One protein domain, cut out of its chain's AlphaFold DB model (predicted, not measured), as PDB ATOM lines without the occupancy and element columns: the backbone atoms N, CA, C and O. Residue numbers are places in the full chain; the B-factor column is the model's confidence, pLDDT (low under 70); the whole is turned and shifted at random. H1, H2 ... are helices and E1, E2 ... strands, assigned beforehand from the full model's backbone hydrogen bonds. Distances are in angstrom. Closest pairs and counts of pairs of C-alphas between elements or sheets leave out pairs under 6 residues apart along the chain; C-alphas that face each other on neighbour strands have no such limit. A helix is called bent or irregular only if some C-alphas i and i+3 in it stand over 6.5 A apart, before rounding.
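Overview. This is residues 5 to 128 of the 138 residues of the protein "Putative cyclopropane-fatty-acyl-phospholipid synthase" of Diplodia seriata (UniProt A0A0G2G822). Two long helices, H4 and H6, lie side by side and run opposite ways, with H5 turned across their line at one end and a two-stranded ribbon, E1 and E2, extending from the other end with H3 over one face of it. The stretch with the short helices H1 and H2 comes before this frame in the chain; H2 is near H6, while H1 is apart from the other named elements. The printed part has 124 residues with six named helices and two named strands, in the order H1 H2 H3 E1 H4 H5 H6 E2, and the sheet E1 - E2 is antiparallel. The class is mostly helix. The whole is loose, with a radius of gyration of the C-alphas of 19.0 A, and elongated, spanning 57 by 32 by 30 A.

Arrangement. E1, residues 43 to 50, and E2, residues 120 to 126, are antiparallel neighbours at 160 degrees; N 44 and O 125 are within hydrogen-bond range at 2.8 A, as are N 121 and O 49 at 2.9 A. E1 bends by 55 degrees at residue 46. H3, residues 28 to 38, comes closest to E1 with the C-alphas of Asn 36 and Leu 43, 6.4 A apart. H4, residues 52 to 68, and H6, residues 91 to 113, touch at a shallow tilt of 23 degrees, opposite ways; their closest C-alphas are those of Ala 56 and Glu 109, 4.6 A apart. H5, residues 70 to 84, is close to H4 but not clearly touching, about perpendicular at 82 degrees; their closest C-alphas, of Phe 66 and Ile 74, are 7.8 A apart. H5 and H6 only just touch, with 3 pairs of C-alphas within 8 A, the closest those of Lys 75 and Val 94 at 7.1 A, at a steep tilt of 60 degrees, opposite ways; H6 touches H5 with residues 94 to 98 alone. H2, residues 14 to 18, is close to H6 but not clearly touching, the closest C-alphas being those of Ile 15 and Tyr 104, 7.3 A apart. H1, residues 5 to 9, touches no helix. Every O i to N i+4 pair is within hydrogen-bond range in H1, H2, H3 and H6, against 11 of 13 in H4 and 9 of 11 in H5.

Along the chain. E1 is 19.9 A long and E2 19.7 A. H6 measures 33.2 A, H4 24.8 A, H5 19.6 A and H3 15.1 A. H1 begins at C-alpha 5, (64.073, -13.016, -31.097); H6 begins at C-alpha 91, (26.611, -7.026, -25.264); E2 ends at C-alpha 126, (67.693, -11.152, -60.222). H5 is irregular, but only just: C-alphas 72 and 75 are 6.9 A apart.

Size, cuts and confidence. The two C-alphas farthest apart are those of Lys 91 and Gly 128, at 59.5 A. The printed part has no cut, and no link is long. The mean pLDDT of the printed part is 91.9; residues 5 to 12 are under 70.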
ATOM      1  N   TYR A   5      64.738 -12.157 -30.126       58.47
ATOM      2  CA  TYR A   5      64.073 -13.016 -31.097       58.47
ATOM      3  C   TYR A   5      63.739 -14.407 -30.536       58.47
ATOM      4  O   TYR A   5      62.611 -14.854 -30.713       58.47
ATOM      5  N   ASP A   6      64.654 -15.054 -29.807       53.97
ATOM      6  CA  ASP A   6      64.408 -16.407 -29.285       53.97
ATOM      7  C   ASP A   6      63.292 -16.399 -28.228       53.97
ATOM      8  O   ASP A   6      62.422 -17.266 -28.238       53.97
ATOM      9  N   ALA A   7      63.249 -15.353 -27.392       56.41
ATOM     10  CA  ALA A   7      62.186 -15.137 -26.407       56.41
ATOM     11  C   ALA A   7      60.832 -14.772 -27.052       56.41
ATOM     12  O   ALA A   7      59.782 -15.198 -26.571       56.41
ATOM     13  N   TYR A   8      60.841 -14.006 -28.149       57.56
ATOM     14  CA  TYR A   8      59.636 -13.698 -28.924       57.56
ATOM     15  C   TYR A   8      59.092 -14.949 -29.631       57.56
ATOM     16  O   TYR A   8      57.898 -15.241 -29.547       57.56
ATOM     17  N   ALA A   9      59.968 -15.731 -30.269       55.75
ATOM     18  CA  ALA A   9      59.614 -16.953 -30.983       55.75
ATOM     19  C   ALA A   9      59.010 -18.023 -30.056       55.75
ATOM     20  O   ALA A   9      58.108 -18.749 -30.487       55.75
ATOM     21  N   SER A  10      59.455 -18.079 -28.793       52.47
ATOM     22  CA  SER A  10      59.004 -19.045 -27.784       52.47
ATOM     23  C   SER A  10      57.765 -18.630 -26.979       52.47
ATOM     24  O   SER A  10      57.291 -19.432 -26.177       52.47
ATOM     25  N   SER A  11      57.245 -17.404 -27.133       51.41
ATOM     26  CA  SER A  11      56.096 -16.924 -26.345       51.41
ATOM     27  C   SER A  11      54.772 -16.980 -27.122       51.41
ATOM     28  O   SER A  11      54.697 -16.604 -28.298       51.41
ATOM     29  N   ASP A  12      53.718 -17.446 -26.447       57.19
ATOM     30  CA  ASP A  12      52.326 -17.411 -26.911       57.19
ATOM     31  C   ASP A  12      51.685 -16.078 -26.473       57.19
ATOM     32  O   ASP A  12      50.863 -16.010 -25.558       57.19
ATOM     33  N   ASP A  13      52.185 -14.980 -27.050       77.38
ATOM     34  CA  ASP A  13      51.760 -13.613 -26.724       77.38
ATOM     35  C   ASP A  13      50.341 -13.322 -27.257       77.38
ATOM     36  O   ASP A  13      49.860 -13.949 -28.206       77.38
ATOM     37  N   PHE A  14      49.669 -12.330 -26.669       86.62
ATOM     38  CA  PHE A  14      48.313 -11.882 -26.991       86.62
ATOM     39  C   PHE A  14      48.037 -11.814 -28.502       86.62
ATOM     40  O   PHE A  14      46.979 -12.256 -28.956       86.62
ATOM     41  N   ILE A  15      48.989 -11.291 -29.284       87.69
ATOM     42  CA  ILE A  15      48.859 -11.173 -30.740       87.69
ATOM     43  C   ILE A  15      48.693 -12.553 -31.380       87.69
ATOM     44  O   ILE A  15      47.753 -12.746 -32.148       87.69
ATOM     45  N   ARG A  16      49.559 -13.520 -31.051       86.56
ATOM     46  CA  ARG A  16      49.505 -14.874 -31.627       86.56
ATOM     47  C   ARG A  16      48.246 -15.605 -31.178       86.56
ATOM     48  O   ARG A  16      47.630 -16.298 -31.971       86.56
ATOM     49  N   ARG A  17      47.799 -15.396 -29.942       88.25
ATOM     50  CA  ARG A  17      46.606 -16.076 -29.431       88.25
ATOM     51  C   ARG A  17      45.287 -15.528 -29.980       88.25
ATOM     52  O   ARG A  17      44.355 -16.300 -30.198       88.25
ATOM     53  N   TYR A  18      45.170 -14.211 -30.150       90.19
ATOM     54  CA  TYR A  18      43.867 -13.566 -30.359       90.19
ATOM     55  C   TYR A  18      43.719 -12.771 -31.654       90.19
ATOM     56  O   TYR A  18      42.575 -12.494 -32.021       90.19
ATOM     57  N   ILE A  19      44.818 -12.390 -32.309       93.50
ATOM     58  CA  ILE A  19      44.797 -11.549 -33.515       93.50
ATOM     59  C   ILE A  19      45.289 -12.344 -34.730       93.50
ATOM     60  O   ILE A  19      44.556 -12.479 -35.704       93.50
ATOM     61  N   PHE A  20      46.486 -12.933 -34.644       92.12
ATOM     62  CA  PHE A  20      47.123 -13.699 -35.719       92.12
ATOM     63  C   PHE A  20      47.607 -15.079 -35.231       92.12
ATOM     64  O   PHE A  20      48.810 -15.263 -35.009       92.12
ATOM     65  N   PRO A  21      46.701 -16.066 -35.074       90.31
ATOM     66  CA  PRO A  21      47.066 -17.455 -34.786       90.31
ATOM     67  C   PRO A  21      48.094 -18.008 -35.768       90.31
ATOM     68  O   PRO A  21      47.899 -17.960 -36.979       90.31
ATOM     69  N   GLY A  22      49.211 -18.510 -35.236       87.00
ATOM     70  CA  GLY A  22      50.339 -19.005 -36.035       87.00
ATOM     71  C   GLY A  22      51.255 -17.914 -36.606       87.00
ATOM     72  O   GLY A  22      52.237 -18.242 -37.266       87.00
ATOM     73  N   GLY A  23      50.983 -16.634 -36.328       87.25
ATOM     74  CA  GLY A  23      51.804 -15.515 -36.786       87.25
ATOM     75  C   GLY A  23      53.256 -15.613 -36.311       87.25
ATOM     76  O   GLY A  23      53.544 -16.110 -35.216       87.25
ATOM     77  N   HIS A  24      54.175 -15.128 -37.144       86.44
ATOM     78  CA  HIS A  24      55.604 -15.101 -36.870       86.44
ATOM     79  C   HIS A  24      56.229 -13.836 -37.467       86.44
ATOM     80  O   HIS A  24      55.974 -13.516 -38.626       86.44
ATOM     81  N   LEU A  25      57.045 -13.133 -36.679       88.75
ATOM     82  CA  LEU A  25      57.809 -11.966 -37.119       88.75
ATOM     83  C   LEU A  25      59.292 -12.352 -37.215       88.75
ATOM     84  O   LEU A  25      59.976 -12.383 -36.186       88.75
ATOM     85  N   PRO A  26      59.791 -12.695 -38.414       90.81
ATOM     86  CA  PRO A  26      61.201 -12.995 -38.604       90.81
ATOM     87  C   PRO A  26      62.041 -11.721 -38.493       90.81
ATOM     88  O   PRO A  26      61.597 -10.614 -38.796       90.81
ATOM     89  N   THR A  27      63.299 -11.882 -38.097       92.69
ATOM     90  CA  THR A  27      64.270 -10.784 -38.176       92.69
ATOM     91  C   THR A  27      64.642 -10.485 -39.629       92.69
ATOM     92  O   THR A  27      64.612 -11.371 -40.486       92.69
ATOM     93  N   VAL A  28      65.098  -9.258 -39.902       94.94
ATOM     94  CA  VAL A  28      65.643  -8.876 -41.220       94.94
ATOM     95  C   VAL A  28      66.760  -9.832 -41.650       94.94
ATOM     96  O   VAL A  28      66.789 -10.277 -42.793       94.94
ATOM     97  N   SER A  29      67.639 -10.227 -40.725       95.62
ATOM     98  CA  SER A  29      68.714 -11.184 -41.006       95.62
ATOM     99  C   SER A  29      68.186 -12.547 -41.458       95.62
ATOM    100  O   SER A  29      68.733 -13.134 -42.388       95.62
ATOM    101  N   GLN A  30      67.109 -13.044 -40.843       96.00
ATOM    102  CA  GLN A  30      66.488 -14.303 -41.259       96.00
ATOM    103  C   GLN A  30      65.792 -14.184 -42.608       96.00
ATOM    104  O   GLN A  30      65.896 -15.109 -43.411       96.00
ATOM    105  N   LEU A  31      65.121 -13.061 -42.875       96.44
ATOM    106  CA  LEU A  31      64.507 -12.798 -44.175       96.44
ATOM    107  C   LEU A  31      65.566 -12.803 -45.281       96.44
ATOM    108  O   LEU A  31      65.443 -13.565 -46.235       96.44
ATOM    109  N   VAL A  32      66.653 -12.045 -45.113       96.75
ATOM    110  CA  VAL A  32      67.764 -11.985 -46.079       96.75
ATOM    111  C   VAL A  32      68.413 -13.358 -46.277       96.75
ATOM    112  O   VAL A  32      68.627 -13.781 -47.414       96.75
ATOM    113  N   ALA A  33      68.673 -14.097 -45.195       96.31
ATOM    114  CA  ALA A  33      69.221 -15.450 -45.285       96.31
ATOM    115  C   ALA A  33      68.282 -16.404 -46.046       96.31
ATOM    116  O   ALA A  33      68.734 -17.185 -46.884       96.31
ATOM    117  N   SER A  34      66.974 -16.309 -45.798       96.44
ATOM    118  CA  SER A  34      65.956 -17.146 -46.442       96.44
ATOM    119  C   SER A  34      65.787 -16.810 -47.922       96.44
ATOM    120  O   SER A  34      65.683 -17.721 -48.739       96.44
ATOM    121  N   ILE A  35      65.830 -15.525 -48.287       96.31
ATOM    122  CA  ILE A  35      65.837 -15.060 -49.682       96.31
ATOM    123  C   ILE A  35      67.048 -15.639 -50.419       96.31
ATOM    124  O   ILE A  35      66.907 -16.208 -51.504       96.31
ATOM    125  N   ASN A  36      68.237 -15.547 -49.821       94.38
ATOM    126  CA  ASN A  36      69.466 -16.052 -50.424       94.38
ATOM    127  C   ASN A  36      69.421 -17.580 -50.614       94.38
ATOM    128  O   ASN A  36      69.651 -18.079 -51.717       94.38
ATOM    129  N   ALA A  37      69.058 -18.323 -49.566       96.00
ATOM    130  CA  ALA A  37      68.981 -19.780 -49.610       96.00
ATOM    131  C   ALA A  37      67.877 -20.275 -50.563       96.00
ATOM    132  O   ALA A  37      68.135 -21.111 -51.431       96.00
ATOM    133  N   GLY A  38      66.664 -19.728 -50.448       95.81
ATOM    134  CA  GLY A  38      65.499 -20.125 -51.242       95.81
ATOM    135  C   GLY A  38      65.643 -19.808 -52.731       95.81
ATOM    136  O   GLY A  38      65.187 -20.579 -53.574       95.81
ATOM    137  N   SER A  39      66.349 -18.726 -53.071       95.06
ATOM    138  CA  SER A  39      66.661 -18.381 -54.462       95.06
ATOM    139  C   SER A  39      67.864 -19.131 -55.035       95.06
ATOM    140  O   SER A  39      68.218 -18.898 -56.190       95.06
ATOM    141  N   ARG A  40      68.528 -20.003 -54.262       94.62
ATOM    142  CA  ARG A  40      69.829 -20.596 -54.626       94.62
ATOM    143  C   ARG A  40      70.860 -19.532 -55.024       94.62
ATOM    144  O   ARG A  40      71.591 -19.714 -55.992       94.62
ATOM    145  N   LYS A  41      70.911 -18.430 -54.268       91.75
ATOM    146  CA  LYS A  41      71.823 -17.290 -54.475       91.75
ATOM    147  C   LYS A  41      71.595 -16.511 -55.778       91.75
ATOM    148  O   LYS A  41      72.498 -15.810 -56.213       91.75
ATOM    149  N   THR A  42      70.417 -16.625 -56.400       93.12
ATOM    150  CA  THR A  42      70.104 -15.921 -57.663       93.12
ATOM    151  C   THR A  42      69.356 -14.602 -57.477       93.12
ATOM    152  O   THR A  42      69.237 -13.841 -58.435       93.12
ATOM    153  N   LEU A  43      68.832 -14.337 -56.273       94.50
ATOM    154  CA  LEU A  43      68.271 -13.037 -55.910       94.50
ATOM    155  C   LEU A  43      69.283 -12.235 -55.091       94.50
ATOM    156  O   LEU A  43      69.850 -12.742 -54.117       94.50
ATOM    157  N   ILE A  44      69.468 -10.984 -55.490       91.38
ATOM    158  CA  ILE A  44      70.330  -9.985 -54.868       91.38
ATOM    159  C   ILE A  44      69.426  -9.017 -54.105       91.38
ATOM    160  O   ILE A  44      68.348  -8.672 -54.577       91.38
ATOM    161  N   VAL A  45      69.827  -8.635 -52.893       93.62
ATOM    162  CA  VAL A  45      69.111  -7.614 -52.119       93.62
ATOM    163  C   VAL A  45      69.620  -6.250 -52.553       93.62
ATOM    164  O   VAL A  45      70.787  -5.944 -52.319       93.62
ATOM    165  N   ASP A  46      68.738  -5.447 -53.138       91.38
ATOM    166  CA  ASP A  46      69.089  -4.131 -53.681       91.38
ATOM    167  C   ASP A  46      68.840  -3.019 -52.661       91.38
ATOM    168  O   ASP A  46      69.638  -2.095 -52.527       91.38
ATOM    169  N   ASN A  47      67.743  -3.117 -51.904       94.00
ATOM    170  CA  ASN A  47      67.387  -2.131 -50.892       94.00
ATOM    171  C   ASN A  47      66.682  -2.781 -49.697       94.00
ATOM    172  O   ASN A  47      65.910  -3.730 -49.850       94.00
ATOM    173  N   ILE A  48      66.925  -2.230 -48.507       96.94
ATOM    174  CA  ILE A  48      66.156  -2.517 -47.297       96.94
ATOM    175  C   ILE A  48      65.768  -1.180 -46.676       96.94
ATOM    176  O   ILE A  48      66.604  -0.483 -46.101       96.94
ATOM    177  N   GLU A  49      64.487  -0.845 -46.748       97.19
ATOM    178  CA  GLU A  49      63.949   0.390 -46.190       97.19
ATOM    179  C   GLU A  49      63.174   0.102 -44.904       97.19
ATOM    180  O   GLU A  49      62.297  -0.758 -44.879       97.19
ATOM    181  N   ASN A  50      63.483   0.823 -43.822       94.69
ATOM    182  CA  ASN A  50      62.761   0.699 -42.555       94.69
ATOM    183  C   ASN A  50      61.605   1.696 -42.484       94.69
ATOM    184  O   ASN A  50      61.818   2.885 -42.244       94.69
ATOM    185  N   ILE A  51      60.385   1.176 -42.592       96.38
ATOM    186  CA  ILE A  51      59.148   1.956 -42.523       96.38
ATOM    187  C   ILE A  51      58.458   1.878 -41.151       96.38
ATOM    188  O   ILE A  51      57.423   2.509 -40.933       96.38
ATOM    189  N   GLY A  52      59.051   1.177 -40.180       93.38
ATOM    190  CA  GLY A  52      58.527   1.032 -38.817       93.38
ATOM    191  C   GLY A  52      58.100   2.343 -38.128       93.38
ATOM    192  O   GLY A  52      57.043   2.357 -37.489       93.38
ATOM    193  N   PRO A  53      58.831   3.474 -38.263       91.00
ATOM    194  CA  PRO A  53      58.397   4.759 -37.708       91.00
ATOM    195  C   PRO A  53      57.043   5.249 -38.245       91.00
ATOM    196  O   PRO A  53      56.289   5.893 -37.512       91.00
ATOM    197  N   HIS A  54      56.707   4.928 -39.497       96.00
ATOM    198  CA  HIS A  54      55.415   5.273 -40.092       96.00
ATOM    199  C   HIS A  54      54.294   4.409 -39.510       96.00
ATOM    200  O   HIS A  54      53.196   4.908 -39.257       96.00
ATOM    201  N   TYR A  55      54.588   3.144 -39.206       96.31
ATOM    202  CA  TYR A  55      53.599   2.180 -38.731       96.31
ATOM    203  C   TYR A  55      52.997   2.543 -37.366       96.31
ATOM    204  O   TYR A  55      51.808   2.331 -37.132       96.31
ATOM    205  N   ALA A  56      53.772   3.187 -36.485       94.12
ATOM    206  CA  ALA A  56      53.240   3.737 -35.236       94.12
ATOM    207  C   ALA A  56      52.130   4.775 -35.493       94.12
ATOM    208  O   ALA A  56      51.080   4.743 -34.850       94.12
ATOM    209  N   LYS A  57      52.331   5.678 -36.464       96.50
ATOM    210  CA  LYS A  57      51.320   6.675 -36.846       96.50
ATOM    211  C   LYS A  57      50.094   6.002 -37.461       96.50
ATOM    212  O   LYS A  57      48.976   6.385 -37.127       96.50
ATOM    213  N   THR A  58      50.305   4.998 -38.309       98.19
ATOM    214  CA  THR A  58      49.230   4.208 -38.921       98.19
ATOM    215  C   THR A  58      48.344   3.553 -37.864       98.19
ATOM    216  O   THR A  58      47.132   3.741 -37.887       98.19
ATOM    217  N   LEU A  59      48.931   2.859 -36.885       98.00
ATOM    218  CA  LEU A  59      48.184   2.184 -35.817       98.00
ATOM    219  C   LEU A  59      47.385   3.156 -34.945       98.00
ATOM    220  O   LEU A  59      46.263   2.840 -34.546       98.00
ATOM    221  N   ARG A  60      47.930   4.350 -34.688       97.69
ATOM    222  CA  ARG A  60      47.201   5.405 -33.980       97.69
ATOM    223  C   ARG A  60      45.965   5.854 -34.762       97.69
ATOM    224  O   ARG A  60      44.884   5.899 -34.182       97.69
ATOM    225  N   LEU A  61      46.124   6.152 -36.054       98.56
ATOM    226  CA  LEU A  61      45.017   6.583 -36.915       98.56
ATOM    227  C   LEU A  61      43.955   5.486 -37.039       98.56
ATOM    228  O   LEU A  61      42.774   5.754 -36.861       98.56
ATOM    229  N   TRP A  62      44.368   4.229 -37.221       98.62
ATOM    230  CA  TRP A  62      43.440   3.099 -37.241       98.62
ATOM    231  C   TRP A  62      42.664   2.942 -35.937       98.62
ATOM    232  O   TRP A  62      41.476   2.638 -35.982       98.62
ATOM    233  N   ARG A  63      43.293   3.166 -34.776       98.56
ATOM    234  CA  ARG A  63      42.580   3.159 -33.493       98.56
ATOM    235  C   ARG A  63      41.547   4.279 -33.427       98.56
ATOM    236  O   ARG A  63      40.422   4.030 -33.010       98.56
ATOM    237  N   GLU A  64      41.937   5.497 -33.792       98.62
ATOM    238  CA  GLU A  64      41.054   6.669 -33.775       98.62
ATOM    239  C   GLU A  64      39.833   6.446 -34.679       98.62
ATOM    240  O   GLU A  64      38.698   6.599 -34.222       98.62
ATOM    241  N   ASP A  65      40.055   5.968 -35.903       98.56
ATOM    242  CA  ASP A  65      38.995   5.655 -36.864       98.56
ATOM    243  C   ASP A  65      38.131   4.472 -36.414       98.56
ATOM    244  O   ASP A  65      36.907   4.507 -36.530       98.56
ATOM    245  N   PHE A  66      38.739   3.424 -35.852       98.62
ATOM    246  CA  PHE A  66      38.001   2.282 -35.317       98.62
ATOM    247  C   PHE A  66      37.049   2.709 -34.200       98.62
ATOM    248  O   PHE A  66      35.890   2.302 -34.188       98.62
ATOM    249  N   MET A  67      37.525   3.535 -33.264       98.50
ATOM    250  CA  MET A  67      36.728   3.973 -32.121       98.50
ATOM    251  C   MET A  67      35.618   4.939 -32.537       98.50
ATOM    252  O   MET A  67      34.498   4.803 -32.050       98.50
ATOM    253  N   SER A  68      35.894   5.869 -33.457       98.56
ATOM    254  CA  SER A  68      34.894   6.827 -33.944       98.56
ATOM    255  C   SER A  68      33.776   6.157 -34.746       98.56
ATOM    256  O   SER A  68      32.622   6.559 -34.642       98.56
ATOM    257  N   ASN A  69      34.090   5.082 -35.476       98.56
ATOM    258  CA  ASN A  69      33.127   4.347 -36.299       98.56
ATOM    259  C   ASN A  69      32.522   3.120 -35.594       98.56
ATOM    260  O   ASN A  69      31.744   2.377 -36.209       98.56
ATOM    261  N   PHE A  70      32.876   2.864 -34.327       98.62
ATOM    262  CA  PHE A  70      32.538   1.599 -33.678       98.62
ATOM    263  C   PHE A  70      31.027   1.388 -33.572       98.62
ATOM    264  O   PHE A  70      30.516   0.360 -34.017       98.62
ATOM    265  N   ASP A  71      30.309   2.349 -32.992       98.19
ATOM    266  CA  ASP A  71      28.882   2.200 -32.706       98.19
ATOM    267  C   ASP A  71      28.001   2.342 -33.954       98.19
ATOM    268  O   ASP A  71      27.020   1.608 -34.084       98.19
ATOM    269  N   GLU A  72      28.361   3.239 -34.876       98.06
ATOM    270  CA  GLU A  72      27.573   3.524 -36.082       98.06
ATOM    271  C   GLU A  72      27.741   2.452 -37.169       98.06
ATOM    272  O   GLU A  72      26.769   2.075 -37.822       98.06
ATOM    273  N   SER A  73      28.957   1.924 -37.350       98.12
ATOM    274  CA  SER A  73      29.284   1.071 -38.501       98.12
ATOM    275  C   SER A  73      29.772  -0.323 -38.108       98.12
ATOM    276  O   SER A  73      29.220  -1.331 -38.564       98.12
ATOM    277  N   ILE A  74      30.789  -0.409 -37.247       98.31
ATOM    278  CA  ILE A  74      31.493  -1.675 -36.980       98.31
ATOM    279  C   ILE A  74      30.618  -2.638 -36.180       98.31
ATOM    280  O   ILE A  74      30.490  -3.804 -36.542       98.31
ATOM    281  N   LYS A  75      29.983  -2.166 -35.108       98.25
ATOM    282  CA  LYS A  75      29.126  -2.980 -34.244       98.25
ATOM    283  C   LYS A  75      27.913  -3.544 -34.995       98.25
ATOM    284  O   LYS A  75      27.702  -4.754 -34.897       98.25
ATOM    285  N   PRO A  76      27.140  -2.763 -35.778       97.75
ATOM    286  CA  PRO A  76      26.076  -3.323 -36.608       97.75
ATOM    287  C   PRO A  76      26.584  -4.366 -37.607       97.75
ATOM    288  O   PRO A  76      25.948  -5.404 -37.778       97.75
ATOM    289  N   ALA A  77      27.732  -4.129 -38.252       97.50
ATOM    290  CA  ALA A  77      28.328  -5.097 -39.170       97.50
ATOM    291  C   ALA A  77      28.746  -6.392 -38.459       97.50
ATOM    292  O   ALA A  77      28.430  -7.481 -38.936       97.50
ATOM    293  N   LEU A  78      29.387  -6.279 -37.295       97.12
ATOM    294  CA  LEU A  78      29.802  -7.407 -36.468       97.12
ATOM    295  C   LEU A  78      28.612  -8.276 -36.055       97.12
ATOM    296  O   LEU A  78      28.678  -9.493 -36.200       97.12
ATOM    297  N   LEU A  79      27.524  -7.660 -35.583       97.06
ATOM    298  CA  LEU A  79      26.307  -8.374 -35.188       97.06
ATOM    299  C   LEU A  79      25.675  -9.110 -36.375       97.06
ATOM    300  O   LEU A  79      25.389 -10.299 -36.265       97.06
ATOM    301  N   ARG A  80      25.554  -8.448 -37.536       96.44
ATOM    302  CA  ARG A  80      25.036  -9.086 -38.760       96.44
ATOM    303  C   ARG A  80      25.872 -10.295 -39.184       96.44
ATOM    304  O   ARG A  80      25.320 -11.321 -39.567       96.44
ATOM    305  N   GLU A  81      27.198 -10.190 -39.138       96.56
ATOM    306  CA  GLU A  81      28.083 -11.304 -39.501       96.56
ATOM    307  C   GLU A  81      28.049 -12.444 -38.472       96.56
ATOM    308  O   GLU A  81      28.085 -13.618 -38.844       96.56
ATOM    309  N   SER A  82      27.933 -12.116 -37.185       95.38
ATOM    310  CA  SER A  82      27.756 -13.077 -36.090       95.38
ATOM    311  C   SER A  82      26.459 -13.882 -36.245       95.38
ATOM    312  O   SER A  82      26.482 -15.112 -36.140       95.38
ATOM    313  N   GLU A  83      25.351 -13.217 -36.574       94.69
ATOM    314  CA  GLU A  83      24.057 -13.858 -36.827       94.69
ATOM    315  C   GLU A  83      24.113 -14.803 -38.031       94.69
ATOM    316  O   GLU A  83      23.706 -15.959 -37.919       94.69
ATOM    317  N   LYS A  84      24.701 -14.368 -39.156       96.19
ATOM    318  CA  LYS A  84      24.883 -15.217 -40.351       96.19
ATOM    319  C   LYS A  84      25.668 -16.495 -40.065       96.19
ATOM    320  O   LYS A  84      25.438 -17.516 -40.705       96.19
ATOM    321  N   ARG A  85      26.606 -16.441 -39.117       94.88
ATOM    322  CA  ARG A  85      27.428 -17.587 -38.701       94.88
ATOM    323  C   ARG A  85      26.754 -18.461 -37.640       94.88
ATOM    324  O   ARG A  85      27.362 -19.434 -37.203       94.88
ATOM    325  N   GLY A  86      25.537 -18.124 -37.205       93.94
ATOM    326  CA  GLY A  86      24.842 -18.822 -36.122       93.94
ATOM    327  C   GLY A  86      25.512 -18.640 -34.756       93.94
ATOM    328  O   GLY A  86      25.328 -19.463 -33.866       93.94
ATOM    329  N   GLN A  87      26.314 -17.585 -34.585       92.12
ATOM    330  CA  GLN A  87      27.105 -17.316 -33.382       92.12
ATOM    331  C   GLN A  87      26.640 -16.020 -32.726       92.12
ATOM    332  O   GLN A  87      27.406 -15.061 -32.671       92.12
ATOM    333  N   ALA A  88      25.383 -15.967 -32.279       89.69
ATOM    334  CA  ALA A  88      24.780 -14.753 -31.728       89.69
ATOM    335  C   ALA A  88      25.655 -14.121 -30.629       89.69
ATOM    336  O   ALA A  88      26.026 -14.780 -29.657       89.69
ATOM    337  N   MET A  89      25.977 -12.838 -30.794       94.25
ATOM    338  CA  MET A  89      26.814 -12.085 -29.864       94.25
ATOM    339  C   MET A  89      25.966 -11.250 -28.907       94.25
ATOM    340  O   MET A  89      25.120 -10.455 -29.317       94.25
ATOM    341  N   GLY A  90      26.239 -11.382 -27.613       93.75
ATOM    342  CA  GLY A  90      25.682 -10.514 -26.588       93.75
ATOM    343  C   GLY A  90      26.466  -9.208 -26.437       93.75
ATOM    344  O   GLY A  90      27.556  -9.018 -26.981       93.75
ATOM    345  N   LYS A  91      25.946  -8.304 -25.596       95.25
ATOM    346  CA  LYS A  91      26.611  -7.026 -25.264       95.25
ATOM    347  C   LYS A  91      28.055  -7.218 -24.781       95.25
ATOM    348  O   LYS A  91      28.933  -6.438 -25.137       95.25
ATOM    349  N   ARG A  92      28.303  -8.263 -23.983       96.69
ATOM    350  CA  ARG A  92      29.634  -8.580 -23.446       96.69
ATOM    351  C   ARG A  92      30.610  -9.019 -24.537       96.69
ATOM    352  O   ARG A  92      31.785  -8.662 -24.466       96.69
ATOM    353  N   ASP A  93      30.143  -9.762 -25.533       96.81
ATOM    354  CA  ASP A  93      30.986 -10.250 -26.626       96.81
ATOM    355  C   ASP A  93      31.406  -9.095 -27.535       96.81
ATOM    356  O   ASP A  93      32.580  -8.971 -27.881       96.81
ATOM    357  N   VAL A  94      30.468  -8.189 -27.837       97.81
ATOM    358  CA  VAL A  94      30.741  -6.947 -28.579       97.81
ATOM    359  C   VAL A  94      31.757  -6.077 -27.842       97.81
ATOM    360  O   VAL A  94      32.719  -5.606 -28.445       97.81
ATOM    361  N   GLU A  95      31.595  -5.901 -26.529       97.88
ATOM    362  CA  GLU A  95      32.554  -5.128 -25.736       97.88
ATOM    363  C   GLU A  95      33.935  -5.797 -25.703       97.88
ATOM    364  O   GLU A  95      34.964  -5.136 -25.829       97.88
ATOM    365  N   THR A  96      33.973  -7.125 -25.593       96.88
ATOM    366  CA  THR A  96      35.225  -7.890 -25.632       96.88
ATOM    367  C   THR A  96      35.924  -7.730 -26.979       96.88
ATOM    368  O   THR A  96      37.144  -7.565 -27.019       96.88
ATOM    369  N   PHE A  97      35.171  -7.732 -28.081       97.19
ATOM    370  CA  PHE A  97      35.697  -7.452 -29.413       97.19
ATOM    371  C   PHE A  97      36.291  -6.039 -29.494       97.19
ATOM    372  O   PHE A  97      37.435  -5.895 -29.924       97.19
ATOM    373  N   ARG A  98      35.560  -5.020 -29.017       98.31
ATOM    374  CA  ARG A  98      36.025  -3.625 -29.009       98.31
ATOM    375  C   ARG A  98      37.353  -3.477 -28.273       98.31
ATOM    376  O   ARG A  98      38.332  -3.010 -28.849       98.31
ATOM    377  N   ARG A  99      37.404  -3.945 -27.022       97.81
ATOM    378  CA  ARG A  99      38.590  -3.825 -26.159       97.81
ATOM    379  C   ARG A  99      39.778  -4.617 -26.693       97.81
ATOM    380  O   ARG A  99      40.915  -4.184 -26.542       97.81
ATOM    381  N   LYS A 100      39.529  -5.767 -27.330       97.19
ATOM    382  CA  LYS A 100      40.581  -6.571 -27.964       97.19
ATOM    383  C   LYS A 100      41.276  -5.790 -29.082       97.19
ATOM    384  O   LYS A 100      42.504  -5.767 -29.117       97.19
ATOM    385  N   TRP A 101      40.511  -5.148 -29.963       98.19
ATOM    386  CA  TRP A 101      41.068  -4.366 -31.069       98.19
ATOM    387  C   TRP A 101      41.730  -3.069 -30.601       98.19
ATOM    388  O   TRP A 101      42.830  -2.756 -31.046       98.19
ATOM    389  N   GLU A 102      41.131  -2.365 -29.641       97.94
ATOM    390  CA  GLU A 102      41.748  -1.181 -29.031       97.94
ATOM    391  C   GLU A 102      43.100  -1.511 -28.371       97.94
ATOM    392  O   GLU A 102      44.090  -0.792 -28.563       97.94
ATOM    393  N   TYR A 103      43.158  -2.629 -27.635       96.75
ATOM    394  CA  TYR A 103      44.396  -3.118 -27.036       96.75
ATOM    395  C   TYR A 103      45.423  -3.496 -28.104       96.75
ATOM    396  O   TYR A 103      46.574  -3.089 -27.990       96.75
ATOM    397  N   TYR A 104      45.018  -4.203 -29.164       97.00
ATOM    398  CA  TYR A 104      45.905  -4.541 -30.280       97.00
ATOM    399  C   TYR A 104      46.559  -3.297 -30.893       97.00
ATOM    400  O   TYR A 104      47.785  -3.244 -30.986       97.00
ATOM    401  N   PHE A 105      45.772  -2.277 -31.259       98.00
ATOM    402  CA  PHE A 105      46.326  -1.067 -31.867       98.00
ATOM    403  C   PHE A 105      47.311  -0.360 -30.935       98.00
ATOM    404  O   PHE A 105      48.410  -0.006 -31.354       98.00
ATOM    405  N   THR A 106      46.946  -0.203 -29.661       95.81
ATOM    406  CA  THR A 106      47.774   0.512 -28.680       95.81
ATOM    407  C   THR A 106      49.049  -0.261 -28.330       95.81
ATOM    408  O   THR A 106      50.127   0.328 -28.248       95.81
ATOM    409  N   TYR A 107      48.954  -1.583 -28.159       94.12
ATOM    410  CA  TYR A 107      50.096  -2.456 -27.881       94.12
ATOM    411  C   TYR A 107      51.099  -2.444 -29.039       94.12
ATOM    412  O   TYR A 107      52.294  -2.232 -28.824       94.12
ATOM    413  N   CYS A 108      50.616  -2.594 -30.275       94.88
ATOM    414  CA  CYS A 108      51.472  -2.538 -31.454       94.88
ATOM    415  C   CYS A 108      52.064  -1.136 -31.657       94.88
ATOM    416  O   CYS A 108      53.256  -1.034 -31.942       94.88
ATOM    417  N   GLU A 109      51.291  -0.056 -31.455       95.94
ATOM    418  CA  GLU A 109      51.808   1.319 -31.544       95.94
ATOM    419  C   GLU A 109      52.992   1.492 -30.585       95.94
ATOM    420  O   GLU A 109      54.062   1.954 -30.989       95.94
ATOM    421  N   ALA A 110      52.829   1.071 -29.326       94.00
ATOM    422  CA  ALA A 110      53.893   1.113 -28.334       94.00
ATOM    423  C   ALA A 110      55.109   0.276 -28.760       94.00
ATOM    424  O   ALA A 110      56.240   0.740 -28.616       94.00
ATOM    425  N   GLY A 111      54.892  -0.908 -29.341       93.38
ATOM    426  CA  GLY A 111      55.964  -1.765 -29.846       93.38
ATOM    427  C   GLY A 111      56.798  -1.111 -30.954       93.38
ATOM    428  O   GLY A 111      58.030  -1.142 -30.908       93.38
ATOM    429  N   PHE A 112      56.151  -0.442 -31.911       94.06
ATOM    430  CA  PHE A 112      56.851   0.313 -32.955       94.06
ATOM    431  C   PHE A 112      57.583   1.537 -32.393       94.06
ATOM    432  O   PHE A 112      58.740   1.783 -32.736       94.06
ATOM    433  N   ARG A 113      56.962   2.278 -31.465       92.38
ATOM    434  CA  ARG A 113      57.586   3.448 -30.814       92.38
ATOM    435  C   ARG A 113      58.795   3.069 -29.958       92.38
ATOM    436  O   ARG A 113      59.776   3.807 -29.932       92.38
ATOM    437  N   ALA A 114      58.737   1.920 -29.289       92.62
ATOM    438  CA  ALA A 114      59.821   1.381 -28.473       92.62
ATOM    439  C   ALA A 114      60.885   0.627 -29.291       92.62
ATOM    440  O   ALA A 114      61.858   0.141 -28.713       92.62
ATOM    441  N   LYS A 115      60.712   0.518 -30.618       87.62
ATOM    442  CA  LYS A 115      61.579  -0.255 -31.525       87.62
ATOM    443  C   LYS A 115      61.731  -1.728 -31.120       87.62
ATOM    444  O   LYS A 115      62.768  -2.343 -31.365       87.62
ATOM    445  N   THR A 116      60.714  -2.296 -30.476       87.44
ATOM    446  CA  THR A 116      60.627  -3.741 -30.216       87.44
ATOM    447  C   THR A 116      59.949  -4.474 -31.372       87.44
ATOM    448  O   THR A 116      60.157  -5.674 -31.527       87.44
ATOM    449  N   LEU A 117      59.194  -3.744 -32.199       89.44
ATOM    450  CA  LEU A 117      58.696  -4.168 -33.505       89.44
ATOM    451  C   LEU A 117      59.400  -3.381 -34.615       89.44
ATOM    452  O   LEU A 117      59.839  -2.246 -34.409       89.44
ATOM    453  N   GLY A 118      59.495  -3.996 -35.789       91.81
ATOM    454  CA  GLY A 118      60.042  -3.392 -36.996       91.81
ATOM    455  C   GLY A 118      59.191  -3.759 -38.202       91.81
ATOM    456  O   GLY A 118      58.506  -4.779 -38.191       91.81
ATOM    457  N   ASP A 119      59.240  -2.906 -39.215       96.25
ATOM    458  CA  ASP A 119      58.587  -3.123 -40.499       96.25
ATOM    459  C   ASP A 119      59.533  -2.626 -41.589       96.25
ATOM    460  O   ASP A 119      60.106  -1.536 -41.464       96.25
ATOM    461  N   VAL A 120      59.772  -3.464 -42.594       96.56
ATOM    462  CA  VAL A 120      60.759  -3.201 -43.639       96.56
ATOM    463  C   VAL A 120      60.228  -3.584 -45.009       96.56
ATOM    464  O   VAL A 120      59.558  -4.602 -45.171       96.56
ATOM    465  N   ILE A 121      60.616  -2.802 -46.008       97.50
ATOM    466  CA  ILE A 121      60.469  -3.151 -47.418       97.50
ATOM    467  C   ILE A 121      61.821  -3.688 -47.886       97.50
ATOM    468  O   ILE A 121      62.840  -3.017 -47.726       97.50
ATOM    469  N   ILE A 122      61.837  -4.906 -48.433       97.12
ATOM    470  CA  ILE A 122      63.036  -5.517 -49.019       97.12
ATOM    471  C   ILE A 122      62.828  -5.607 -50.528       97.12
ATOM    472  O   ILE A 122      61.963  -6.353 -50.989       97.12
ATOM    473  N   THR A 123      63.644  -4.880 -51.286       95.25
ATOM    474  CA  THR A 123      63.686  -4.968 -52.748       95.25
ATOM    475  C   THR A 123      64.746  -5.977 -53.154       95.25
ATOM    476  O   THR A 123      65.876  -5.931 -52.660       95.25
ATOM    477  N   VAL A 124      64.374  -6.900 -54.042       94.69
ATOM    478  CA  VAL A 124      65.277  -7.930 -54.556       94.69
ATOM    479  C   VAL A 124      65.226  -8.000 -56.074       94.69
ATOM    480  O   VAL A 124      64.145  -8.081 -56.660       94.69
ATOM    481  N   GLY A 125      66.398  -8.029 -56.691       91.88
ATOM    482  CA  GLY A 125      66.592  -8.181 -58.123       91.88
ATOM    483  C   GLY A 125      67.172  -9.548 -58.457       91.88
ATOM    484  O   GLY A 125      67.844 -10.187 -57.645       91.88
ATOM    485  N   ARG A 126      66.918 -10.031 -59.674       90.50
ATOM    486  CA  ARG A 126      67.693 -11.152 -60.222       90.50
ATOM    487  C   ARG A 126      69.008 -10.610 -60.770       90.50
ATOM    488  O   ARG A 126      69.060  -9.477 -61.237       90.50
ATOM    489  N   GLU A 127      70.049 -11.435 -60.771       79.81
ATOM    490  CA  GLU A 127      71.248 -11.141 -61.558       79.81
ATOM    491  C   GLU A 127      70.863 -10.738 -62.997       79.81
ATOM    492  O   GLU A 127      70.093 -11.438 -63.660       79.81
ATOM    493  N   GLY A 128      71.352  -9.578 -63.446       78.00
ATOM    494  CA  GLY A 128      71.039  -9.016 -64.762       78.00
ATOM    495  C   GLY A 128      69.736  -8.207 -64.859       78.00
ATOM    496  O   GLY A 128      69.397  -7.776 -65.958       78.00
TER     497      GLY A 128